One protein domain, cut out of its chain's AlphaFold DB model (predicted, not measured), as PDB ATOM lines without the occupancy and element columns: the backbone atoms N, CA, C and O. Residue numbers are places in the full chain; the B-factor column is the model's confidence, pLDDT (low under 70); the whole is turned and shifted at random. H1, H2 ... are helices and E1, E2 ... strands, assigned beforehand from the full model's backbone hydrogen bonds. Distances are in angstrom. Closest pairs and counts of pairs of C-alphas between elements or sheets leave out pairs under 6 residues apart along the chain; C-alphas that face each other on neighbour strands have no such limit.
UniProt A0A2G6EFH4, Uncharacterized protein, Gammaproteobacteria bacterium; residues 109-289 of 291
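AT A GLANCE: This is residues 109 to 289 of the 291 residues of an uncharacterized protein of Gammaproteobacteria bacterium (UniProt A0A2G6EFH4). One antiparallel sheet of six strands forms a wall, with the long helix H1 running across one face of it and H4 beside the first part of H1 on that same face, while the opposite face has no named helix on it. The short helix H2 covers the E1 edge on the helix side, and H3 packs on H1 off the sheet, with a long loop, residues 211 to 227, joining E3 to E4. The printed part has 181 residues with four named helices and six named strands, in the order H1 H2 E1 E2 H3 E3 E4 E5 E6 H4; the sheet's order is E1 E2 E3 E4 E5 E6, and the class is mixed, helices and strands. The whole is compact, with a radius of gyration of the C-alphas of 17.0 A and spans of 52 by 39 by 26 A.

IN THESE COORDINATES: Start with the sheet: find C-alpha 159 at (92.663, 99.319, 121.394), where E1, residues 159 to 166, begins. E1 bends by 95 degrees at residue 163, and E2, residues 176 to 183, bends by 78 degrees at residue 179. E2 measures 18.5 A from first to last C-alpha, E3, residues 203 to 210, measures 18.4 A, and E4, residues 228 to 233, measures 16.1 A. Look next for E5, residues 238 to 242, and E6, residues 254 to 258. The longest helix, H1, residues 109 to 133, runs 35.7 A from C-alpha 109 at (70.231, 99.434, 133.609). H2 is residues 140 to 145 and H3 is residues 187 to 194. H4, residues 273 to 288, runs 22.3 A and ends at C-alpha 288, (82.727, 105.816, 142.444).

HOW THE PARTS SIT: The sheet is twisted, and E1 and E6 are its edge strands. E1 and E2 form a hairpin, with N 160 and O 181 at 2.8 A. Between the antiparallel neighbours E2 and E3, look at N 182 and O 205, 2.8 A apart. E3 E4 E5 E6 form a meander, each strand the antiparallel neighbour of the one before; N 208 and O 230 are 2.9 A apart, N 231 and O 240 2.8 A, and N 239 and O 257 2.8 A. H1 is on the sheet at a height of 8.0 A and runs across the strands, at 73 degrees to E1 on the local plane. Its closest C-alphas to E2 are those of Ala 121 and Ala 181, 5.5 A apart. H4 is on the same face at a height of 10.0 A and runs across the strands, at 88 degrees to E4 on the local plane. H1, with residues 109 to 116 alone, touches H4; the closest C-alphas are those of Ile 113 and Glu 280, 5.4 A apart. They run the same way at a shallow tilt of 32 degrees, only just short of steep. H2, on the same face, lies over E1 and stands up from the sheet. H3 is not on the sheet; H1 touches it with residues 125 to 129 alone, and the closest C-alphas are those of Val 126 and Leu 193, 6.3 A apart. H2 and H3 are apart. In H1, H2, H3 and H4 every O i to N i+4 pair is within hydrogen-bond range.

THE WHOLE: The two C-alphas farthest apart are those of Leu 153 and Ser 219, 56.7 A. The printed part has no cut. The links H2 to E1, E3 to E4, E5 to E6 and E6 to H4 are long. Residues 214 to 215 pair antiparallel with residues 223 to 224 inside the link from E3 to E4. Mean pLDDT of the printed part is 86.3; it is under 70 at residue 147, residues 169 to 174, residue 226, residues 245 to 251 and residue 289.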
ATOM      1  N   SER A 109      69.069 100.167 133.091       92.69
ATOM      2  CA  SER A 109      70.231  99.434 133.609       92.69
ATOM      3  C   SER A 109      71.211  99.026 132.517       92.69
ATOM      4  O   SER A 109      72.418  99.110 132.708       92.69
ATOM      5  N   ALA A 110      70.713  98.629 131.342       93.25
ATOM      6  CA  ALA A 110      71.578  98.308 130.210       93.25
ATOM      7  C   ALA A 110      72.306  99.559 129.696       93.25
ATOM      8  O   ALA A 110      73.511  99.508 129.454       93.25
ATOM      9  N   ALA A 111      71.602 100.694 129.620       94.44
ATOM     10  CA  ALA A 111      72.200 101.976 129.258       94.44
ATOM     11  C   ALA A 111      73.281 102.420 130.257       94.44
ATOM     12  O   ALA A 111      74.356 102.855 129.845       94.44
ATOM     13  N   ALA A 112      73.028 102.270 131.559       94.62
ATOM     14  CA  ALA A 112      73.989 102.593 132.607       94.62
ATOM     15  C   ALA A 112      75.218 101.672 132.562       94.62
ATOM     16  O   ALA A 112      76.345 102.160 132.543       94.62
ATOM     17  N   ILE A 113      75.017 100.352 132.455       94.19
ATOM     18  CA  ILE A 113      76.106  99.373 132.308       94.19
ATOM     19  C   ILE A 113      76.961  99.695 131.083       94.19
ATOM     20  O   ILE A 113      78.183  99.721 131.194       94.19
ATOM     21  N   HIS A 114      76.342  99.986 129.938       94.88
ATOM     22  CA  HIS A 114      77.067 100.395 128.738       94.88
ATOM     23  C   HIS A 114      77.862 101.687 128.967       94.88
ATOM     24  O   HIS A 114      79.041 101.743 128.633       94.88
ATOM     25  N   GLY A 115      77.263 102.704 129.595       93.50
ATOM     26  CA  GLY A 115      77.961 103.940 129.957       93.50
ATOM     27  C   GLY A 115      79.174 103.700 130.864       93.50
ATOM     28  O   GLY A 115      80.237 104.275 130.641       93.50
ATOM     29  N   HIS A 116      79.054 102.801 131.840       92.81
ATOM     30  CA  HIS A 116      80.173 102.367 132.677       92.81
ATOM     31  C   HIS A 116      81.239 101.611 131.876       92.81
ATOM     32  O   HIS A 116      82.427 101.835 132.086       92.81
ATOM     33  N   ALA A 117      80.837 100.771 130.923       93.25
ATOM     34  CA  ALA A 117      81.744 100.059 130.026       93.25
ATOM     35  C   ALA A 117      82.568 101.028 129.159       93.25
ATOM     36  O   ALA A 117      83.785 100.887 129.049       93.25
ATOM     37  N   VAL A 118      81.919 102.061 128.611       93.44
ATOM     38  CA  VAL A 118      82.579 103.146 127.870       93.44
ATOM     39  C   VAL A 118      83.600 103.856 128.763       93.44
ATOM     40  O   VAL A 118      84.755 104.001 128.375       93.44
ATOM     41  N   GLN A 119      83.210 104.246 129.982       92.06
ATOM     42  CA  GLN A 119      84.117 104.900 130.936       92.06
ATOM     43  C   GLN A 119      85.332 104.029 131.277       92.06
ATOM     44  O   GLN A 119      86.450 104.537 131.302       92.06
ATOM     45  N   LEU A 120      85.126 102.727 131.501       90.88
ATOM     46  CA  LEU A 120      86.190 101.760 131.784       90.88
ATOM     47  C   LEU A 120      87.211 101.687 130.642       90.88
ATOM     48  O   LEU A 120      88.412 101.819 130.881       90.88
ATOM     49  N   ALA A 121      86.737 101.508 129.406       92.44
ATOM     50  CA  ALA A 121      87.598 101.440 128.229       92.44
ATOM     51  C   ALA A 121      88.389 102.740 128.029       92.44
ATOM     52  O   ALA A 121      89.607 102.708 127.853       92.44
ATOM     53  N   LEU A 122      87.704 103.887 128.088       92.81
ATOM     54  CA  LEU A 122      88.316 105.192 127.844       92.81
ATOM     55  C   LEU A 122      89.332 105.559 128.921       92.81
ATOM     56  O   LEU A 122      90.426 105.997 128.581       92.81
ATOM     57  N   ALA A 123      89.020 105.331 130.199       91.19
ATOM     58  CA  ALA A 123      89.959 105.587 131.288       91.19
ATOM     59  C   ALA A 123      91.260 104.796 131.099       91.19
ATOM     60  O   ALA A 123      92.348 105.353 131.242       91.19
ATOM     61  N   GLN A 124      91.158 103.519 130.718       91.12
ATOM     62  CA  GLN A 124      92.334 102.684 130.489       91.12
ATOM     63  C   GLN A 124      93.141 103.120 129.260       91.12
ATOM     64  O   GLN A 124      94.369 103.179 129.325       91.12
ATOM     65  N   LEU A 125      92.473 103.424 128.145       93.19
ATOM     66  CA  LEU A 125      93.139 103.877 126.922       93.19
ATOM     67  C   LEU A 125      93.834 105.224 127.130       93.19
ATOM     68  O   LEU A 125      94.972 105.387 126.697       93.19
ATOM     69  N   VAL A 126      93.195 106.172 127.819       93.94
ATOM     70  CA  VAL A 126      93.801 107.469 128.162       93.94
ATOM     71  C   VAL A 126      95.020 107.274 129.060       93.94
ATOM     72  O   VAL A 126      96.071 107.853 128.791       93.94
ATOM     73  N   GLU A 127      94.919 106.425 130.085       91.56
ATOM     74  CA  GLU A 127      96.031 106.154 130.999       91.56
ATOM     75  C   GLU A 127      97.242 105.547 130.280       91.56
ATOM     76  O   GLU A 127      98.378 105.970 130.499       91.56
ATOM     77  N   LEU A 128      97.006 104.586 129.384       91.75
ATOM     78  CA  LEU A 128      98.069 103.965 128.594       91.75
ATOM     79  C   LEU A 128      98.671 104.944 127.586       91.75
ATOM     80  O   LEU A 128      99.892 105.023 127.482       91.75
ATOM     81  N   ASN A 129      97.847 105.735 126.893       93.31
ATOM     82  CA  ASN A 129      98.331 106.791 126.001       93.31
ATOM     83  C   ASN A 129      99.193 107.811 126.749       93.31
ATOM     84  O   ASN A 129     100.244 108.211 126.244       93.31
ATOM     85  N   ARG A 130      98.796 108.191 127.969       93.00
ATOM     86  CA  ARG A 130      99.586 109.059 128.845       93.00
ATOM     87  C   ARG A 130     100.923 108.416 129.186       93.00
ATOM     88  O   ARG A 130     101.960 109.034 128.974       93.00
ATOM     89  N   ALA A 131     100.906 107.168 129.643       91.38
ATOM     90  CA  ALA A 131     102.114 106.427 129.986       91.38
ATOM     91  C   ALA A 131     103.103 106.334 128.814       91.38
ATOM     92  O   ALA A 131     104.291 106.598 128.988       91.38
ATOM     93  N   ILE A 132     102.603 106.020 127.615       91.62
ATOM     94  CA  ILE A 132     103.396 105.965 126.382       91.62
ATOM     95  C   ILE A 132     103.966 107.350 126.045       91.62
ATOM     96  O   ILE A 132     105.159 107.472 125.782       91.62
ATOM     97  N   SER A 133     103.130 108.392 126.076       91.06
ATOM     98  CA  SER A 133     103.517 109.762 125.701       91.06
ATOM     99  C   SER A 133     104.540 110.372 126.659       91.06
ATOM    100  O   SER A 133     105.429 111.109 126.238       91.06
ATOM    101  N   GLU A 134     104.441 110.050 127.948       91.75
ATOM    102  CA  GLU A 134     105.379 110.486 128.987       91.75
ATOM    103  C   GLU A 134     106.666 109.642 129.021       91.75
ATOM    104  O   GLU A 134     107.593 109.964 129.766       91.75
ATOM    105  N   GLY A 135     106.745 108.562 128.236       88.75
ATOM    106  CA  GLY A 135     107.865 107.622 128.271       88.75
ATOM    107  C   GLY A 135     107.965 106.858 129.595       88.75
ATOM    108  O   GLY A 135     109.058 106.441 129.985       88.75
ATOM    109  N   ARG A 136     106.842 106.694 130.307       91.25
ATOM    110  CA  ARG A 136     106.766 105.894 131.533       91.25
ATOM    111  C   ARG A 136     107.044 104.432 131.195       91.25
ATOM    112  O   ARG A 136     106.520 103.893 130.223       91.25
ATOM    113  N   GLU A 137     107.813 103.766 132.052       87.75
ATOM    114  CA  GLU A 137     107.957 102.315 131.977       87.75
ATOM    115  C   GLU A 137     106.595 101.644 132.213       87.75
ATOM    116  O   GLU A 137     105.939 101.841 133.244       87.75
ATOM    117  N   LEU A 138     106.154 100.877 131.220       88.69
ATOM    118  CA  LEU A 138     104.930 100.098 131.303       88.69
ATOM    119  C   LEU A 138     105.160  98.866 132.172       88.69
ATOM    120  O   LEU A 138     106.208  98.221 132.099       88.69
ATOM    121  N   THR A 139     104.163  98.502 132.973       89.44
ATOM    122  CA  THR A 139     104.199  97.235 133.703       89.44
ATOM    123  C   THR A 139     104.181  96.057 132.725       89.44
ATOM    124  O   THR A 139     103.766  96.184 131.572       89.44
ATOM    125  N   THR A 140     104.582  94.868 133.182       88.19
ATOM    126  CA  THR A 140     104.515  93.649 132.359       88.19
ATOM    127  C   THR A 140     103.103  93.389 131.827       88.19
ATOM    128  O   THR A 140     102.946  92.984 130.676       88.19
ATOM    129  N   ALA A 141     102.082  93.648 132.649       87.56
ATOM    130  CA  ALA A 141     100.681  93.508 132.267       87.56
ATOM    131  C   ALA A 141     100.297  94.501 131.160       87.56
ATOM    132  O   ALA A 141      99.785  94.089 130.124       87.56
ATOM    133  N   GLU A 142     100.622  95.785 131.337       90.19
ATOM    134  CA  GLU A 142     100.373  96.823 130.328       90.19
ATOM    135  C   GLU A 142     101.070  96.500 129.007       90.19
ATOM    136  O   GLU A 142     100.428  96.492 127.966       90.19
ATOM    137  N   SER A 143     102.360  96.163 129.052       89.25
ATOM    138  CA  SER A 143     103.148  95.813 127.866       89.25
ATOM    139  C   SER A 143     102.558  94.618 127.107       89.25
ATOM    140  O   SER A 143     102.484  94.634 125.881       89.25
ATOM    141  N   THR A 144     102.060  93.611 127.834       89.38
ATOM    142  CA  THR A 144     101.392  92.446 127.230       89.38
ATOM    143  C   THR A 144     100.098  92.848 126.522       89.38
ATOM    144  O   THR A 144      99.858  92.403 125.405       89.38
ATOM    145  N   CYS A 145      99.303  93.737 127.121       90.25
ATOM    146  CA  CYS A 145      98.039  94.206 126.546       90.25
ATOM    147  C   CYS A 145      98.187  95.133 125.330       90.25
ATOM    148  O   CYS A 145      97.201  95.435 124.656       90.25
ATOM    149  N   LEU A 146      99.406  95.602 125.057       89.69
ATOM    150  CA  LEU A 146      99.742  96.420 123.895       89.69
ATOM    151  C   LEU A 146     100.347  95.605 122.749       89.69
ATOM    152  O   LEU A 146     100.861  96.204 121.806       89.69
ATOM    153  N   ALA A 147     100.353  94.269 122.819       67.25
ATOM    154  CA  ALA A 147     101.027  93.420 121.843       67.25
ATOM    155  C   ALA A 147     100.497  93.662 120.410       67.25
ATOM    156  O   ALA A 147      99.485  93.106 119.998       67.25
ATOM    157  N   GLY A 148     101.198  94.503 119.644       71.94
ATOM    158  CA  GLY A 148     100.818  94.922 118.288       71.94
ATOM    159  C   GLY A 148     100.727  96.439 118.086       71.94
ATOM    160  O   GLY A 148     100.709  96.889 116.941       71.94
ATOM    161  N   TYR A 149     100.720  97.231 119.159       85.50
ATOM    162  CA  TYR A 149     100.813  98.686 119.085       85.50
ATOM    163  C   TYR A 149     102.259  99.137 118.841       85.50
ATOM    164  O   TYR A 149     103.179  98.739 119.557       85.50
ATOM    165  N   ASP A 150     102.446 100.002 117.844       80.19
ATOM    166  CA  ASP A 150     103.735 100.600 117.503       80.19
ATOM    167  C   ASP A 150     103.712 102.109 117.773       80.19
ATOM    168  O   ASP A 150     103.201 102.904 116.979       80.19
ATOM    169  N   ALA A 151     104.312 102.506 118.897       76.50
ATOM    170  CA  ALA A 151     104.411 103.905 119.302       76.50
ATOM    171  C   ALA A 151     105.207 104.773 118.304       76.50
ATOM    172  O   ALA A 151     105.029 105.990 118.277       76.50
ATOM    173  N   SER A 152     106.071 104.179 117.469       77.38
ATOM    174  CA  SER A 152     106.890 104.925 116.504       77.38
ATOM    175  C   SER A 152     106.074 105.534 115.361       77.38
ATOM    176  O   SER A 152     106.527 106.484 114.720       77.38
ATOM    177  N   LEU A 153     104.848 105.046 115.146       82.19
ATOM    178  CA  LEU A 153     103.915 105.584 114.157       82.19
ATOM    179  C   LEU A 153     103.230 106.880 114.623       82.19
ATOM    180  O   LEU A 153     102.586 107.546 113.815       82.19
ATOM    181  N   GLY A 154     103.353 107.247 115.905       81.25
ATOM    182  CA  GLY A 154     102.822 108.496 116.467       81.25
ATOM    183  C   GLY A 154     101.292 108.590 116.540       81.25
ATOM    184  O   GLY A 154     100.766 109.640 116.912       81.25
ATOM    185  N   ALA A 155     100.576 107.521 116.185       89.25
ATOM    186  CA  ALA A 155      99.130 107.419 116.347       89.25
ATOM    187  C   ALA A 155      98.781 107.061 117.802       89.25
ATOM    188  O   ALA A 155      99.521 106.291 118.409       89.25
ATOM    189  N   PRO A 156      97.670 107.573 118.363       92.50
ATOM    190  CA  PRO A 156      97.238 107.179 119.698       92.50
ATOM    191  C   PRO A 156      96.813 105.706 119.724       92.50
ATOM    192  O   PRO A 156      96.339 105.148 118.733       92.50
ATOM    193  N   LEU A 157      96.928 105.087 120.892       94.06
ATOM    194  CA  LEU A 157      96.386 103.770 121.176       94.06
ATOM    195  C   LEU A 157      94.852 103.826 121.178       94.06
ATOM    196  O   LEU A 157      94.259 104.529 121.997       94.06
ATOM    197  N   LEU A 158      94.226 103.053 120.291       93.69
ATOM    198  CA  LEU A 158      92.764 102.945 120.160       93.69
ATOM    199  C   LEU A 158      92.199 101.628 120.706       93.69
ATOM    200  O   LEU A 158      90.987 101.487 120.857       93.69
ATOM    201  N   ALA A 159      93.063 100.649 120.970       94.31
ATOM    202  CA  ALA A 159      92.663  99.319 121.394       94.31
ATOM    203  C   ALA A 159      93.709  98.684 122.313       94.31
ATOM    204  O   ALA A 159      94.901  98.943 122.176       94.31
ATOM    205  N   ILE A 160      93.245  97.819 123.207       92.88
ATOM    206  CA  ILE A 160      94.050  96.916 124.027       92.88
ATOM    207  C   ILE A 160      93.541  95.489 123.845       92.88
ATOM    208  O   ILE A 160      92.331  95.256 123.781       92.88
ATOM    209  N   ASP A 161      94.473  94.545 123.807       93.56
ATOM    210  CA  ASP A 161      94.199  93.112 123.814       93.56
ATOM    211  C   ASP A 161      95.237  92.419 124.695       93.56
ATOM    212  O   ASP A 161      96.416  92.323 124.363       93.56
ATOM    213  N   CYS A 162      94.779  91.965 125.853       91.31
ATOM    214  CA  CYS A 162      95.585  91.307 126.866       91.31
ATOM    215  C   CYS A 162      95.737  89.799 126.635       91.31
ATOM    216  O   CYS A 162      96.517  89.164 127.345       91.31
ATOM    217  N   GLY A 163      94.974  89.200 125.712       88.62
ATOM    218  CA  GLY A 163      94.817  87.748 125.566       88.62
ATOM    219  C   GLY A 163      94.026  87.105 126.716       88.62
ATOM    220  O   GLY A 163      93.033  86.415 126.485       88.62
ATOM    221  N   ASP A 164      94.411  87.398 127.958       87.38
ATOM    222  CA  ASP A 164      93.753  86.970 129.191       87.38
ATOM    223  C   ASP A 164      93.226  88.166 129.995       87.38
ATOM    224  O   ASP A 164      93.756  89.276 129.924       87.38
ATOM    225  N   ALA A 165      92.177  87.940 130.794       86.81
ATOM    226  CA  ALA A 165      91.628  88.980 131.662       86.81
ATOM    227  C   ALA A 165      92.684  89.410 132.691       86.81
ATOM    228  O   ALA A 165      93.094  88.623 133.545       86.81
ATOM    229  N   THR A 166      93.125  90.662 132.595       86.12
ATOM    230  CA  THR A 166      94.272  91.182 133.338       86.12
ATOM    231  C   THR A 166      93.908  92.488 134.032       86.12
ATOM    232  O   THR A 166      93.231  93.348 133.468       86.12
ATOM    233  N   ALA A 167      94.344  92.650 135.281       84.31
ATOM    234  CA  ALA A 167      94.256  93.937 135.960       84.31
ATOM    235  C   ALA A 167      95.328  94.869 135.382       84.31
ATOM    236  O   ALA A 167      96.524  94.594 135.505       84.31
ATOM    237  N   LEU A 168      94.893  95.945 134.737       80.06
ATOM    238  CA  LEU A 168      95.781  96.971 134.211       80.06
ATOM    239  C   LEU A 168      95.971  98.088 135.233       80.06
ATOM    240  O   LEU A 168      95.092  98.364 136.046       80.06
ATOM    241  N   THR A 169      97.134  98.733 135.196       66.19
ATOM    242  CA  THR A 169      97.391  99.918 136.013       66.19
ATOM    243  C   THR A 169      96.545 101.077 135.487       66.19
ATOM    244  O   THR A 169      96.699 101.546 134.362       66.19
ATOM    245  N   SER A 170      95.580 101.467 136.308       59.12
ATOM    246  CA  SER A 170      94.592 102.531 136.134       59.12
ATOM    247  C   SER A 170      93.982 102.773 137.523       59.12
ATOM    248  O   SER A 170      94.091 101.883 138.373       59.12
ATOM    249  N   PRO A 171      93.344 103.922 137.820       53.41
ATOM    250  CA  PRO A 171      92.623 104.124 139.092       53.41
ATOM    251  C   PRO A 171      91.501 103.100 139.353       53.41
ATOM    252  O   PRO A 171      90.848 103.129 140.393       53.41
ATOM    253  N   LEU A 172      91.231 102.214 138.400       58.59
ATOM    254  CA  LEU A 172      90.268 101.140 138.514       58.59
ATOM    255  C   LEU A 172      90.915  99.975 139.272       58.59
ATOM    256  O   LEU A 172      91.791  99.288 138.755       58.59
ATOM    257  N   ASN A 173      90.479  99.790 140.519       58.38
ATOM    258  CA  ASN A 173      90.935  98.753 141.448       58.38
ATOM    259  C   ASN A 173      91.123  97.379 140.776       58.38
ATOM    260  O   ASN A 173      90.383  97.024 139.857       58.38
ATOM    261  N   ALA A 174      91.995  96.531 141.346       66.06
ATOM    262  CA  ALA A 174      92.262  95.142 140.919       66.06
ATOM    263  C   ALA A 174      91.011  94.240 140.772       66.06
ATOM    264  O   ALA A 174      91.088  93.106 140.298       66.06
ATOM    265  N   THR A 175      89.856  94.743 141.201       80.44
ATOM    266  CA  THR A 175      88.540  94.134 141.081       80.44
ATOM    267  C   THR A 175      88.044  94.018 139.641       80.44
ATOM    268  O   THR A 175      87.302  93.078 139.350       80.44
ATOM    269  N   ILE A 176      88.415  94.949 138.756       86.38
ATOM    270  CA  ILE A 176      88.015  94.933 137.344       86.38
ATOM    271  C   ILE A 176      89.231  94.555 136.501       86.38
ATOM    272  O   ILE A 176      90.260  95.221 136.534       86.38
ATOM    273  N   GLN A 177      89.104  93.466 135.752       89.94
ATOM    274  CA  GLN A 177      90.137  92.958 134.857       89.94
ATOM    275  C   GLN A 177      89.672  93.128 133.417       89.94
ATOM    276  O   GLN A 177      88.540  92.780 133.090       89.94
ATOM    277  N   LEU A 178      90.536  93.644 132.552       91.50
ATOM    278  CA  LEU A 178      90.248  93.815 131.133       91.50
ATOM    279  C   LEU A 178      90.922  92.695 130.353       91.50
ATOM    280  O   LEU A 178      92.099  92.406 130.564       91.50
ATOM    281  N   ARG A 179      90.174  92.052 129.460       93.38
ATOM    282  CA  ARG A 179      90.754  91.202 128.417       93.38
ATOM    283  C   ARG A 179      90.991  92.018 127.155       93.38
ATOM    284  O   ARG A 179      92.058  91.929 126.569       93.38
ATOM    285  N   SER A 180      90.011  92.820 126.756       94.25
ATOM    286  CA  SER A 180      90.121  93.682 125.582       94.25
ATOM    287  C   SER A 180      89.257  94.922 125.734       94.25
ATOM    288  O   SER A 180      88.204  94.878 126.371       94.25
ATOM    289  N   ALA A 181      89.667  96.013 125.104       94.62
ATOM    290  CA  ALA A 181      88.844  97.200 124.928       94.62
ATOM    291  C   ALA A 181      89.277  97.918 123.652       94.62
ATOM    292  O   ALA A 181      90.472  98.042 123.404       94.62
ATOM    293  N   ALA A 182      88.334  98.403 122.854       95.38
ATOM    294  CA  ALA A 182      88.632  99.230 121.694       95.38
ATOM    295  C   ALA A 182      87.552 100.279 121.469       95.38
ATOM    296  O   ALA A 182      86.371 100.067 121.764       95.38
ATOM    297  N   VAL A 183      87.969 101.395 120.890       95.62
ATOM    298  CA  VAL A 183      87.090 102.469 120.428       95.62
ATOM    299  C   VAL A 183      87.100 102.544 118.907       95.62
ATOM    300  O   VAL A 183      88.036 102.076 118.258       95.62
ATOM    301  N   HIS A 184      86.055 103.126 118.326       94.00
ATOM    302  CA  HIS A 184      86.019 103.361 116.887       94.00
ATOM    303  C   HIS A 184      87.122 104.346 116.463       94.00
ATOM    304  O   HIS A 184      87.308 105.392 117.087       94.00
ATOM    305  N   ASP A 185      87.827 104.017 115.375       92.31
ATOM    306  CA  ASP A 185      88.847 104.877 114.764       92.31
ATOM    307  C   ASP A 185      88.186 106.010 113.969       92.31
ATOM    308  O   ASP A 185      88.088 105.972 112.743       92.31
ATOM    309  N   THR A 186      87.687 107.007 114.697       92.00
ATOM    310  CA  THR A 186      87.183 108.257 114.131       92.00
ATOM    311  C   THR A 186      88.243 109.344 114.251       92.00
ATOM    312  O   THR A 186      89.088 109.358 115.153       92.00
ATOM    313  N   SER A 187      88.198 110.309 113.339       91.56
ATOM    314  CA  SER A 187      89.062 111.494 113.379       91.56
ATOM    315  C   SER A 187      88.962 112.252 114.712       91.56
ATOM    316  O   SER A 187      89.992 112.624 115.280       91.56
ATOM    317  N   GLY A 188      87.746 112.410 115.245       92.19
ATOM    318  CA  GLY A 188      87.491 113.055 116.534       92.19
ATOM    319  C   GLY A 188      88.073 112.283 117.717       92.19
ATOM    320  O   GLY A 188      88.768 112.870 118.547       92.19
ATOM    321  N   CYS A 189      87.870 110.962 117.762       94.25
ATOM    322  CA  CYS A 189      88.384 110.139 118.851       94.25
ATOM    323  C   CYS A 189      89.918 110.098 118.871       94.25
ATOM    324  O   CYS A 189      90.526 110.274 119.928       94.25
ATOM    325  N   ARG A 190      90.563 109.961 117.701       93.00
ATOM    326  CA  ARG A 190      92.030 110.034 117.591       93.00
ATOM    327  C   ARG A 190      92.579 111.352 118.121       93.00
ATOM    328  O   ARG A 190      93.508 111.344 118.923       93.00
ATOM    329  N   ALA A 191      92.004 112.473 117.687       93.31
ATOM    330  CA  ALA A 191      92.443 113.789 118.135       93.31
ATOM    331  C   ALA A 191      92.284 113.949 119.656       93.31
ATOM    332  O   ALA A 191      93.188 114.464 120.314       93.31
ATOM    333  N   SER A 192      91.174 113.459 120.221       94.94
ATOM    334  CA  SER A 192      90.947 113.514 121.664       94.94
ATOM    335  C   SER A 192      91.952 112.658 122.434       94.94
ATOM    336  O   SER A 192      92.631 113.182 123.313       94.94
ATOM    337  N   LEU A 193      92.144 111.388 122.058       94.69
ATOM    338  CA  LEU A 193      93.090 110.489 122.732       94.69
ATOM    339  C   LEU A 193      94.543 110.957 122.614       94.69
ATOM    340  O   LEU A 193      95.305 110.828 123.570       94.69
ATOM    341  N   GLN A 194      94.928 111.559 121.486       92.81
ATOM    342  CA  GLN A 194      96.251 112.170 121.325       92.81
ATOM    343  C   GLN A 194      96.451 113.373 122.262       92.81
ATOM    344  O   GLN A 194      97.555 113.604 122.750       92.81
ATOM    345  N   GLY A 195      95.378 114.111 122.553       93.50
ATOM    346  CA  GLY A 195      95.335 115.147 123.584       93.50
ATOM    347  C   GLY A 195      95.123 114.622 125.009       93.50
ATOM    348  O   GLY A 195      94.896 115.432 125.906       93.50
ATOM    349  N   LEU A 196      95.176 113.300 125.230       92.44
ATOM    350  CA  LEU A 196      94.866 112.624 126.501       92.44
ATOM    351  C   LEU A 196      93.434 112.878 127.015       92.44
ATOM    352  O   LEU A 196      93.166 112.813 128.215       92.44
ATOM    353  N   GLY A 197      92.512 113.173 126.100       93.19
ATOM    354  CA  GLY A 197      91.074 113.268 126.325       93.19
ATOM    355  C   GLY A 197      90.329 112.013 125.867       93.19
ATOM    356  O   GLY A 197      90.926 111.031 125.434       93.19
ATOM    357  N   SER A 198      89.001 112.044 125.970       91.94
ATOM    358  CA  SER A 198      88.130 110.927 125.565       91.94
ATOM    359  C   SER A 198      86.857 111.368 124.826       91.94
ATOM    360  O   SER A 198      85.944 110.578 124.590       91.94
ATOM    361  N   ASP A 199      86.800 112.644 124.451       92.00
ATOM    362  CA  ASP A 199      85.668 113.261 123.769       92.00
ATOM    363  C   ASP A 199      85.498 112.696 122.356       92.00
ATOM    364  O   ASP A 199      86.463 112.508 121.615       92.00
ATOM    365  N   GLY A 200      84.251 112.436 121.957       87.38
ATOM    366  CA  GLY A 200      83.942 111.905 120.624       87.38
ATOM    367  C   GLY A 200      84.381 110.453 120.396       87.38
ATOM    368  O   GLY A 200      84.225 109.940 119.289       87.38
ATOM    369  N   CYS A 201      84.898 109.774 121.424       93.44
ATOM    370  CA  CYS A 201      85.166 108.348 121.371       93.44
ATOM    371  C   CYS A 201      83.909 107.540 121.690       93.44
ATOM    372  O   CYS A 201      83.199 107.792 122.663       93.44
ATOM    373  N   SER A 202      83.664 106.529 120.867       93.69
ATOM    374  CA  SER A 202      82.602 105.547 121.059       93.69
ATOM    375  C   SER A 202      83.216 104.164 121.188       93.69
ATOM    376  O   SER A 202      84.240 103.859 120.573       93.69
ATOM    377  N   LEU A 203      82.601 103.337 122.024       94.56
ATOM    378  CA  LEU A 203      83.075 101.991 122.292       94.56
ATOM    379  C   LEU A 203      82.766 101.075 121.106       94.56
ATOM    380  O   LEU A 203      81.619 101.003 120.682       94.56
ATOM    381  N   SER A 204      83.776 100.355 120.626       95.19
ATOM    382  CA  SER A 204      83.609  99.290 119.634       95.19
ATOM    383  C   SER A 204      83.511  97.926 120.313       95.19
ATOM    384  O   SER A 204      82.614  97.139 120.014       95.19
ATOM    385  N   VAL A 205      84.407  97.653 121.265       95.75
ATOM    386  CA  VAL A 205      84.387  96.413 122.040       95.75
ATOM    387  C   VAL A 205      84.890  96.654 123.455       95.75
ATOM    388  O   VAL A 205      85.793  97.459 123.677       95.75
ATOM    389  N   ILE A 206      84.354  95.909 124.412       95.56
ATOM    390  CA  ILE A 206      84.989  95.678 125.708       95.56
ATOM    391  C   ILE A 206      84.690  94.256 126.164       95.56
ATOM    392  O   ILE A 206      83.561  93.791 126.045       95.56
ATOM    393  N   ASP A 207      85.696  93.583 126.706       95.50
ATOM    394  CA  ASP A 207      85.552  92.354 127.481       95.50
ATOM    395  C   ASP A 207      86.206  92.605 128.843       95.50
ATOM    396  O   ASP A 207      87.434  92.684 128.967       95.50
ATOM    397  N   ALA A 208      85.360  92.791 129.854       92.69
ATOM    398  CA  ALA A 208      85.747  93.088 131.218       92.69
ATOM    399  C   ALA A 208      85.206  92.028 132.179       92.69
ATOM    400  O   ALA A 208      84.057  91.596 132.110       92.69
ATOM    401  N   THR A 209      86.032  91.644 133.140       91.19
ATOM    402  CA  THR A 209      85.703  90.698 134.200       91.19
ATOM    403  C   THR A 209      85.660  91.436 135.532       91.19
ATOM    404  O   THR A 209      86.648  92.021 135.969       91.19
ATOM    405  N   ILE A 210      84.512  91.387 136.201       87.25
ATOM    406  CA  ILE A 210      84.320  91.886 137.562       87.25
ATOM    407  C   ILE A 210      84.563  90.714 138.505       87.25
ATOM    408  O   ILE A 210      83.734  89.805 138.628       87.25
ATOM    409  N   THR A 211      85.710  90.724 139.173       81.69
ATOM    410  CA  THR A 211      86.095  89.663 140.106       81.69
ATOM    411  C   THR A 211      85.201  89.654 141.347       81.69
ATOM    412  O   THR A 211      84.658  90.677 141.783       81.69
ATOM    413  N   GLN A 212      85.026  88.465 141.928       78.50
ATOM    414  CA  GLN A 212      84.248  88.313 143.149       78.50
ATOM    415  C   GLN A 212      84.971  88.971 144.323       78.50
ATOM    416  O   GLN A 212      86.131  88.682 144.607       78.50
ATOM    417  N   GLN A 213      84.239  89.803 145.056       76.88
ATOM    418  CA  GLN A 213      84.671  90.313 146.349       76.88
ATOM    419  C   GLN A 213      83.718  89.847 147.439       76.88
ATOM    420  O   GLN A 213      82.562  89.518 147.179       76.88
ATOM    421  N   TRP A 214      84.199  89.866 148.675       78.06
ATOM    422  CA  TRP A 214      83.415  89.503 149.845       78.06
ATOM    423  C   TRP A 214      83.143  90.739 150.687       78.06
ATOM    424  O   TRP A 214      84.067  91.446 151.087       78.06
ATOM    425  N   SER A 215      81.870  90.987 150.983       76.50
ATOM    426  CA  SER A 215      81.503  91.926 152.036       76.50
ATOM    427  C   SER A 215      81.658  91.232 153.384       76.50
ATOM    428  O   SER A 215      81.187  90.107 153.569       76.50
ATOM    429  N   THR A 216      82.315  91.895 154.335       78.81
ATOM    430  CA  THR A 216      82.343  91.447 155.733       78.81
ATOM    431  C   THR A 216      81.425  92.366 156.534       78.81
ATOM    432  O   THR A 216      81.845  93.467 156.898       78.81
ATOM    433  N   PRO A 217      80.156  91.987 156.765       75.88
ATOM    434  CA  PRO A 217      79.234  92.839 157.503       75.88
ATOM    435  C   PRO A 217      79.649  92.942 158.979       75.88
ATOM    436  O   PRO A 217      80.261  92.031 159.534       75.88
ATOM    437  N   THR A 218      79.274  94.041 159.645       82.62
ATOM    438  CA  THR A 218      79.539  94.253 161.085       82.62
ATOM    439  C   THR A 218      78.876  93.184 161.966       82.62
ATOM    440  O   THR A 218      79.343  92.898 163.067       82.62
ATOM    441  N   SER A 219      77.796  92.573 161.480       78.56
ATOM    442  CA  SER A 219      77.174  91.385 162.055       78.56
ATOM    443  C   SER A 219      76.645  90.475 160.941       78.56
ATOM    444  O   SER A 219      76.118  90.951 159.938       78.56
ATOM    445  N   GLY A 220      76.786  89.159 161.112       80.69
ATOM    446  CA  GLY A 220      76.377  88.155 160.121       80.69
ATOM    447  C   GLY A 220      77.549  87.472 159.414       80.69
ATOM    448  O   GLY A 220      78.712  87.712 159.727       80.69
ATOM    449  N   LEU A 221      77.224  86.567 158.489       79.44
ATOM    450  CA  LEU A 221      78.215  85.864 157.674       79.44
ATOM    451  C   LEU A 221      78.627  86.735 156.479       79.44
ATOM    452  O   LEU A 221      77.748  87.395 155.915       79.44
ATOM    453  N   PRO A 222      79.906  86.699 156.056       78.25
ATOM    454  CA  PRO A 222      80.343  87.331 154.821       78.25
ATOM    455  C   PRO A 222      79.435  86.967 153.648       78.25
ATOM    456  O   PRO A 222      79.067  85.802 153.484       78.25
ATOM    457  N   GLN A 223      79.063  87.966 152.853       72.81
ATOM    458  CA  GLN A 223      78.234  87.781 151.663       72.81
ATOM    459  C   GLN A 223      79.055  88.144 150.425       72.81
ATOM    460  O   GLN A 223      79.697  89.203 150.427       72.81
ATOM    461  N   PRO A 224      79.052  87.308 149.375       72.62
ATOM    462  CA  PRO A 224      79.732  87.651 148.139       72.62
ATOM    463  C   PRO A 224      79.013  88.815 147.448       72.62
ATOM    464  O   PRO A 224      77.785  88.851 147.374       72.62
ATOM    465  N   TYR A 225      79.783  89.758 146.913       72.94
ATOM    466  CA  TYR A 225      79.281  90.700 145.918       72.94
ATOM    467  C   TYR A 225      79.031  89.975 144.594       72.94
ATOM    468  O   TYR A 225      79.646  88.944 144.305       72.94
ATOM    469  N   ALA A 226      78.153  90.546 143.770       69.00
ATOM    470  CA  ALA A 226      77.958  90.074 142.410       69.00
ATOM    471  C   ALA A 226      79.279  90.159 141.626       69.00
ATOM    472  O   ALA A 226      79.917  91.212 141.586       69.00
ATOM    473  N   SER A 227      79.670  89.039 141.022       78.62
ATOM    474  CA  SER A 227      80.722  88.955 140.012       78.62
ATOM    475  C   SER A 227      80.094  88.661 138.658       78.62
ATOM    476  O   SER A 227      78.962  88.175 138.570       78.62
ATOM    477  N   GLY A 228      80.823  88.966 137.594       86.75
ATOM    478  CA  GLY A 228      80.328  88.740 136.249       86.75
ATOM    479  C   GLY A 228      81.312  89.182 135.187       86.75
ATOM    480  O   GLY A 228      82.258  89.918 135.458       86.75
ATOM    481  N   GLN A 229      81.073  88.713 133.976       91.19
ATOM    482  CA  GLN A 229      81.728  89.181 132.776       91.19
ATOM    483  C   GLN A 229      80.781  90.136 132.051       91.19
ATOM    484  O   GLN A 229      79.597  89.839 131.872       91.19
ATOM    485  N   LEU A 230      81.326  91.280 131.665       93.69
ATOM    486  CA  LEU A 230      80.700  92.323 130.876       93.69
ATOM    487  C   LEU A 230      81.351  92.310 129.497       93.69
ATOM    488  O   LEU A 230      82.550  92.551 129.382       93.69
ATOM    489  N   ILE A 231      80.558  92.050 128.466       96.50
ATOM    490  CA  ILE A 231      81.009  92.079 127.081       96.50
ATOM    491  C   ILE A 231      80.114  93.055 126.328       96.50
ATOM    492  O   ILE A 231      78.900  92.876 126.299       96.50
ATOM    493  N   VAL A 232      80.696  94.084 125.725       96.75
ATOM    494  CA  VAL A 232      80.023  94.879 124.692       96.75
ATOM    495  C   VAL A 232      80.751  94.597 123.401       96.75
ATOM    496  O   VAL A 232      81.971  94.716 123.354       96.75
ATOM    497  N   ASP A 233      80.012  94.223 122.372       94.06
ATOM    498  CA  ASP A 233      80.547  94.029 121.035       94.06
ATOM    499  C   ASP A 233      79.598  94.687 120.035       94.06
ATOM    500  O   ASP A 233      78.469  94.237 119.818       94.06
ATOM    501  N   ASP A 234      80.059  95.788 119.448       91.12
ATOM    502  CA  ASP A 234      79.287  96.534 118.464       91.12
ATOM    503  C   ASP A 234      79.108  95.744 117.158       91.12
ATOM    504  O   ASP A 234      78.059  95.842 116.524       91.12
ATOM    505  N   ALA A 235      80.045  94.861 116.791       91.31
ATOM    506  CA  ALA A 235      79.912  94.050 115.579       91.31
ATOM    507  C   ALA A 235      78.739  93.061 115.677       91.31
ATOM    508  O   ALA A 235      78.036  92.824 114.691       91.31
ATOM    509  N   SER A 236      78.502  92.501 116.867       93.00
ATOM    510  CA  SER A 236      77.323  91.679 117.164       93.00
ATOM    511  C   SER A 236      76.134  92.479 117.702       93.00
ATOM    512  O   SER A 236      75.091  91.887 117.999       93.00
ATOM    513  N   ARG A 237      76.266  93.808 117.815       94.56
ATOM    514  CA  ARG A 237      75.252  94.734 118.339       94.56
ATOM    515  C   ARG A 237      74.653  94.272 119.668       94.56
ATOM    516  O   ARG A 237      73.446  94.380 119.894       94.56
ATOM    517  N   THR A 238      75.495  93.742 120.558       96.06
ATOM    518  CA  THR A 238      75.046  93.118 121.808       96.06
ATOM    519  C   THR A 238      75.865  93.575 123.017       96.06
ATOM    520  O   THR A 238      77.092  93.640 122.987       96.06
ATOM    521  N   LEU A 239      75.158  93.846 124.114       96.12
ATOM    522  CA  LEU A 239      75.679  93.882 125.477       96.12
ATOM    523  C   LEU A 239      75.363  92.539 126.149       96.12
ATOM    524  O   LEU A 239      74.197  92.211 126.372       96.12
ATOM    525  N   THR A 240      76.388  91.783 126.516       95.50
ATOM    526  CA  THR A 240      76.275  90.539 127.276       95.50
ATOM    527  C   THR A 240      76.773  90.747 128.700       95.50
ATOM    528  O   THR A 240      77.902  91.174 128.932       95.50
ATOM    529  N   VAL A 241      75.943  90.380 129.670       92.81
ATOM    530  CA  VAL A 241      76.313  90.302 131.084       92.81
ATOM    531  C   VAL A 241      76.059  88.884 131.558       92.81
ATOM    532  O   VAL A 241      74.930  88.397 131.485       92.81
ATOM    533  N   LYS A 242      77.095  88.207 132.044       90.38
ATOM    534  CA  LYS A 242      76.983  86.812 132.479       90.38
ATOM    535  C   LYS A 242      77.800  86.515 133.721       90.38
ATOM    536  O   LYS A 242      78.748  87.229 134.037       90.38
ATOM    537  N   SER A 243      77.460  85.442 134.418       84.81
ATOM    538  CA  SER A 243      78.310  84.886 135.469       84.81
ATOM    539  C   SER A 243      79.629  84.375 134.887       84.81
ATOM    540  O   SER A 243      79.653  83.824 133.788       84.81
ATOM    541  N   ILE A 244      80.715  84.517 135.644       80.00
ATOM    542  CA  ILE A 244      82.001  83.896 135.311       80.00
ATOM    543  C   ILE A 244      81.936  82.419 135.714       80.00
ATOM    544  O   ILE A 244      81.435  82.093 136.795       80.00
ATOM    545  N   ASP A 245      82.437  81.533 134.853       64.81
ATOM    546  CA  ASP A 245      82.512  80.098 135.132       64.81
ATOM    547  C   ASP A 245      83.338  79.821 136.403       64.81
ATOM    548  O   ASP A 245      84.388  80.424 136.624       64.81
ATOM    549  N   GLY A 246      82.871  78.894 137.246       51.91
ATOM    550  CA  GLY A 246      83.581  78.470 138.462       51.91
ATOM    551  C   GLY A 246      83.185  79.194 139.753       51.91
ATOM    552  O   GLY A 246      83.806  78.959 140.789       51.91
ATOM    553  N   ASN A 247      82.148  80.037 139.725       53.53
ATOM    554  CA  ASN A 247      81.608  80.666 140.927       53.53
ATOM    555  C   ASN A 247      80.354  79.927 141.435       53.53
ATOM    556  O   ASN A 247      79.228  80.380 141.245       53.53
ATOM    557  N   ASP A 248      80.550  78.793 142.120       48.72
ATOM    558  CA  ASP A 248      79.492  77.900 142.654       48.72
ATOM    559  C   ASP A 248      78.530  78.564 143.667       48.72
ATOM    560  O   ASP A 248      77.578  77.950 144.151       48.72
ATOM    561  N   LEU A 249      78.786  79.825 144.021       51.16
ATOM    562  CA  LEU A 249      78.074  80.586 145.045       51.16
ATOM    563  C   LEU A 249      76.980  81.502 144.483       51.16
ATOM    564  O   LEU A 249      76.194  82.053 145.254       51.16
ATOM    565  N   THR A 250      76.912  81.670 143.161       60.88
ATOM    566  CA  THR A 250      75.865  82.439 142.477       60.88
ATOM    567  C   THR A 250      75.262  81.599 141.363       60.88
ATOM    568  O   THR A 250      75.995  80.980 140.596       60.88
ATOM    569  N   THR A 251      73.934  81.575 141.259       68.38
ATOM    570  CA  THR A 251      73.231  80.877 140.176       68.38
ATOM    571  C   THR A 251      73.762  81.360 138.822       68.38
ATOM    572  O   THR A 251      73.864  82.577 138.638       68.38
ATOM    573  N   PRO A 252      74.102  80.460 137.881       78.75
ATOM    574  CA  PRO A 252      74.577  80.875 136.571       78.75
ATOM    575  C   PRO A 252      73.507  81.717 135.878       78.75
ATOM    576  O   PRO A 252      72.325  81.359 135.874       78.75
ATOM    577  N   PHE A 253      73.924  82.837 135.300       85.38
ATOM    578  CA  PHE A 253      73.042  83.727 134.558       85.38
ATOM    579  C   PHE A 253      73.769  84.282 133.338       85.38
ATOM    580  O   PHE A 253      74.984  84.462 133.347       85.38
ATOM    581  N   GLU A 254      73.006  84.552 132.289       91.19
ATOM    582  CA  GLU A 254      73.476  85.230 131.090       91.19
ATOM    583  C   GLU A 254      72.329  86.076 130.548       91.19
ATOM    584  O   GLU A 254      71.195  85.602 130.406       91.19
ATOM    585  N   CYS A 255      72.651  87.331 130.273       92.81
ATOM    586  CA  CYS A 255      71.744  88.354 129.803       92.81
ATOM    587  C   CYS A 255      72.345  89.019 128.579       92.81
ATOM    588  O   CYS A 255      73.382  89.664 128.675       92.81
ATOM    589  N   ASN A 256      71.667  88.868 127.448       95.06
ATOM    590  CA  ASN A 256      72.026  89.496 126.188       95.06
ATOM    591  C   ASN A 256      71.021  90.613 125.912       95.06
ATOM    592  O   ASN A 256      69.813  90.365 125.856       95.06
ATOM    593  N   VAL A 257      71.516  91.833 125.765       95.56
ATOM    594  CA  VAL A 257      70.733  93.037 125.500       95.56
ATOM    595  C   VAL A 257      71.166  93.611 124.158       95.56
ATOM    596  O   VAL A 257      72.344  93.880 123.948       95.56
ATOM    597  N   SER A 258      70.214  93.804 123.253       95.12
ATOM    598  CA  SER A 258      70.459  94.436 121.956       95.12
ATOM    599  C   SER A 258      70.867  95.903 122.122       95.12
ATOM    600  O   SER A 258      70.211  96.642 122.863       95.12
ATOM    601  N   LEU A 259      71.890  96.334 121.379       94.25
ATOM    602  CA  LEU A 259      72.269  97.747 121.228       94.25
ATOM    603  C   LEU A 259      71.310  98.515 120.290       94.25
ATOM    604  O   LEU A 259      71.406  99.734 120.168       94.25
ATOM    605  N   ASP A 260      70.370  97.805 119.652       93.81
ATOM    606  CA  ASP A 260      69.341  98.309 118.734       93.81
ATOM    607  C   ASP A 260      67.947  98.303 119.392       93.81
ATOM    608  O   ASP A 260      67.019  97.619 118.955       93.81
ATOM    609  N   GLY A 261      67.792  99.033 120.496       89.06
ATOM    610  CA  GLY A 261      66.511  99.234 121.184       89.06
ATOM    611  C   GLY A 261      66.316  98.412 122.460       89.06
ATOM    612  O   GLY A 261      65.214  98.392 123.006       89.06
ATOM    613  N   GLY A 262      67.360  97.743 122.962       89.25
ATOM    614  CA  GLY A 262      67.353  97.117 124.289       89.25
ATOM    615  C   GLY A 262      66.549  95.826 124.415       89.25
ATOM    616  O   GLY A 262      66.223  95.411 125.527       89.25
ATOM    617  N   ALA A 263      66.208  95.169 123.305       89.81
ATOM    618  CA  ALA A 263      65.584  93.850 123.362       89.81
ATOM    619  C   ALA A 263      66.463  92.889 124.181       89.81
ATOM    620  O   ALA A 263      67.652  92.739 123.908       89.81
ATOM    621  N   MET A 264      65.872  92.258 125.194       91.62
ATOM    622  CA  MET A 264      66.593  91.464 126.183       91.62
ATOM    623  C   MET A 264      66.264  89.985 126.028       91.62
ATOM    624  O   MET A 264      65.109  89.604 125.834       91.62
ATOM    625  N   SER A 265      67.281  89.141 126.146       90.88
ATOM    626  CA  SER A 265      67.141  87.692 126.095       90.88
ATOM    627  C   SER A 265      68.040  87.021 127.127       90.88
ATOM    628  O   SER A 265      69.111  87.522 127.464       90.88
ATOM    629  N   SER A 266      67.585  85.875 127.627       89.69
ATOM    630  CA  SER A 266      68.376  85.001 128.486       89.69
ATOM    631  C   SER A 266      68.324  83.580 127.934       89.69
ATOM    632  O   SER A 266      67.217  83.067 127.730       89.69
ATOM    633  N   PRO A 267      69.469  82.906 127.728       85.12
ATOM    634  CA  PRO A 267      69.488  81.511 127.289       85.12
ATOM    635  C   PRO A 267      68.753  80.568 128.250       85.12
ATOM    636  O   PRO A 267      68.207  79.552 127.826       85.12
ATOM    637  N   SER A 268      68.718  80.904 129.544       80.56
ATOM    638  CA  SER A 268      68.054  80.112 130.586       80.56
ATOM    639  C   SER A 268      66.558  80.418 130.733       80.56
ATOM    640  O   SER A 268      65.866  79.725 131.477       80.56
ATOM    641  N   GLY A 269      66.044  81.438 130.039       76.31
ATOM    642  CA  GLY A 269      64.660  81.903 130.167       76.31
ATOM    643  C   GLY A 269      64.356  82.659 131.469       76.31
ATOM    644  O   GLY A 269      63.203  83.023 131.697       76.31
ATOM    645  N   SER A 270      65.361  82.909 132.313       76.56
ATOM    646  CA  SER A 270      65.221  83.696 133.542       76.56
ATOM    647  C   SER A 270      65.101  85.199 133.248       76.56
ATOM    648  O   SER A 270      65.668  85.684 132.265       76.56
ATOM    649  N   PRO A 271      64.379  85.969 134.085       80.88
ATOM    650  CA  PRO A 271      64.272  87.414 133.914       80.88
ATOM    651  C   PRO A 271      65.608  88.105 134.222       80.88
ATOM    652  O   PRO A 271      66.129  88.000 135.326       80.88
ATOM    653  N   CYS A 272      66.126  88.861 133.256       88.25
ATOM    654  CA  CYS A 272      67.441  89.504 133.337       88.25
ATOM    655  C   CYS A 272      67.468  90.848 134.077       88.25
ATOM    656  O   CYS A 272      68.530  91.318 134.478       88.25
ATOM    657  N   THR A 273      66.311  91.477 134.287       87.56
ATOM    658  CA  THR A 273      66.217  92.832 134.848       87.56
ATOM    659  C   THR A 273      66.871  92.951 136.228       87.56
ATOM    660  O   THR A 273      67.600  93.907 136.478       87.56
ATOM    661  N   SER A 274      66.659  91.975 137.117       84.31
ATOM    662  CA  SER A 274      67.239  91.996 138.467       84.31
ATOM    663  C   SER A 274      68.748  91.766 138.477       84.31
ATOM    664  O   SER A 274      69.450  92.353 139.297       84.31
ATOM    665  N   ASP A 275      69.253  90.911 137.584       84.56
ATOM    666  CA  ASP A 275      70.686  90.630 137.506       84.56
ATOM    667  C   ASP A 275      71.444  91.812 136.902       84.56
ATOM    668  O   ASP A 275      72.502  92.178 137.414       84.56
ATOM    669  N   LEU A 276      70.871  92.473 135.891       89.25
ATOM    670  CA  LEU A 276      71.429  93.701 135.329       89.25
ATOM    671  C   LEU A 276      71.462  94.831 136.360       89.25
ATOM    672  O   LEU A 276      72.521  95.411 136.552       89.25
ATOM    673  N   ALA A 277      70.369  95.090 137.084       88.44
ATOM    674  CA  ALA A 277      70.358  96.120 138.128       88.44
ATOM    675  C   ALA A 277      71.424  95.862 139.214       88.44
ATOM    676  O   ALA A 277      72.139  96.769 139.630       88.44
ATOM    677  N   ARG A 278      71.608  94.599 139.624       84.75
ATOM    678  CA  ARG A 278      72.641  94.224 140.602       84.75
ATOM    679  C   ARG A 278      74.062  94.461 140.077       84.75
ATOM    680  O   ARG A 278      74.944  94.846 140.844       84.75
ATOM    681  N   ILE A 279      74.308  94.191 138.794       86.88
ATOM    682  CA  ILE A 279      75.609  94.435 138.157       86.88
ATOM    683  C   ILE A 279      75.847  95.933 137.941       86.88
ATOM    684  O   ILE A 279      76.960  96.398 138.168       86.88
ATOM    685  N   GLU A 280      74.818  96.690 137.568       90.25
ATOM    686  CA  GLU A 280      74.857  98.151 137.463       90.25
ATOM    687  C   GLU A 280      75.277  98.788 138.792       90.25
ATOM    688  O   GLU A 280      76.293  99.479 138.838       90.25
ATOM    689  N   GLU A 281      74.567  98.493 139.886       87.50
ATOM    690  CA  GLU A 281      74.897  99.002 141.227       87.50
ATOM    691  C   GLU A 281      76.340  98.665 141.614       87.50
ATOM    692  O   GLU A 281      77.058  99.472 142.214       87.50
ATOM    693  N   ARG A 282      76.791  97.463 141.244       84.25
ATOM    694  CA  ARG A 282      78.151  97.012 141.516       84.25
ATOM    695  C   ARG A 282      79.191  97.794 140.717       84.25
ATOM    696  O   ARG A 282      80.191  98.210 141.300       84.25
ATOM    697  N   LEU A 283      78.977  97.987 139.418       87.56
ATOM    698  CA  LEU A 283      79.853  98.786 138.562       87.56
ATOM    699  C   LEU A 283      79.916 100.229 139.052       87.56
ATOM    700  O   LEU A 283      81.007 100.766 139.222       87.56
ATOM    701  N   GLN A 284      78.766 100.824 139.369       88.81
ATOM    702  CA  GLN A 284      78.694 102.174 139.909       88.81
ATOM    703  C   GLN A 284      79.503 102.306 141.206       88.81
ATOM    704  O   GLN A 284      80.283 103.246 141.347       88.81
ATOM    705  N   ALA A 285      79.364 101.359 142.140       84.44
ATOM    706  CA  ALA A 285      80.113 101.374 143.394       84.44
ATOM    707  C   ALA A 285      81.632 101.269 143.176       84.44
ATOM    708  O   ALA A 285      82.395 101.964 143.845       84.44
ATOM    709  N   LEU A 286      82.068 100.426 142.234       83.56
ATOM    710  CA  LEU A 286      83.485 100.261 141.901       83.56
ATOM    711  C   LEU A 286      84.073 101.501 141.224       83.56
ATOM    712  O   LEU A 286      85.206 101.865 141.511       83.56
ATOM    713  N   LEU A 287      83.302 102.162 140.363       83.00
ATOM    714  CA  LEU A 287      83.737 103.363 139.652       83.00
ATOM    715  C   LEU A 287      83.704 104.626 140.523       83.00
ATOM    716  O   LEU A 287      84.472 105.554 140.288       83.00
ATOM    717  N   ALA A 288      82.839 104.674 141.537       80.25
ATOM    718  CA  ALA A 288      82.727 105.816 142.444       80.25
ATOM    719  C   ALA A 288      83.790 105.836 143.559       80.25
ATOM    720  O   ALA A 288      83.959 106.865 144.210       80.25
ATOM    721  N   SER A 289      84.469 104.714 143.817       64.94
ATOM    722  CA  SER A 289      85.491 104.581 144.867       64.94
ATOM    723  C   SER A 289      86.825 104.100 144.281       64.94
ATOM    724  O   SER A 289      87.162 102.924 144.449       64.94
TER     725      SER A 289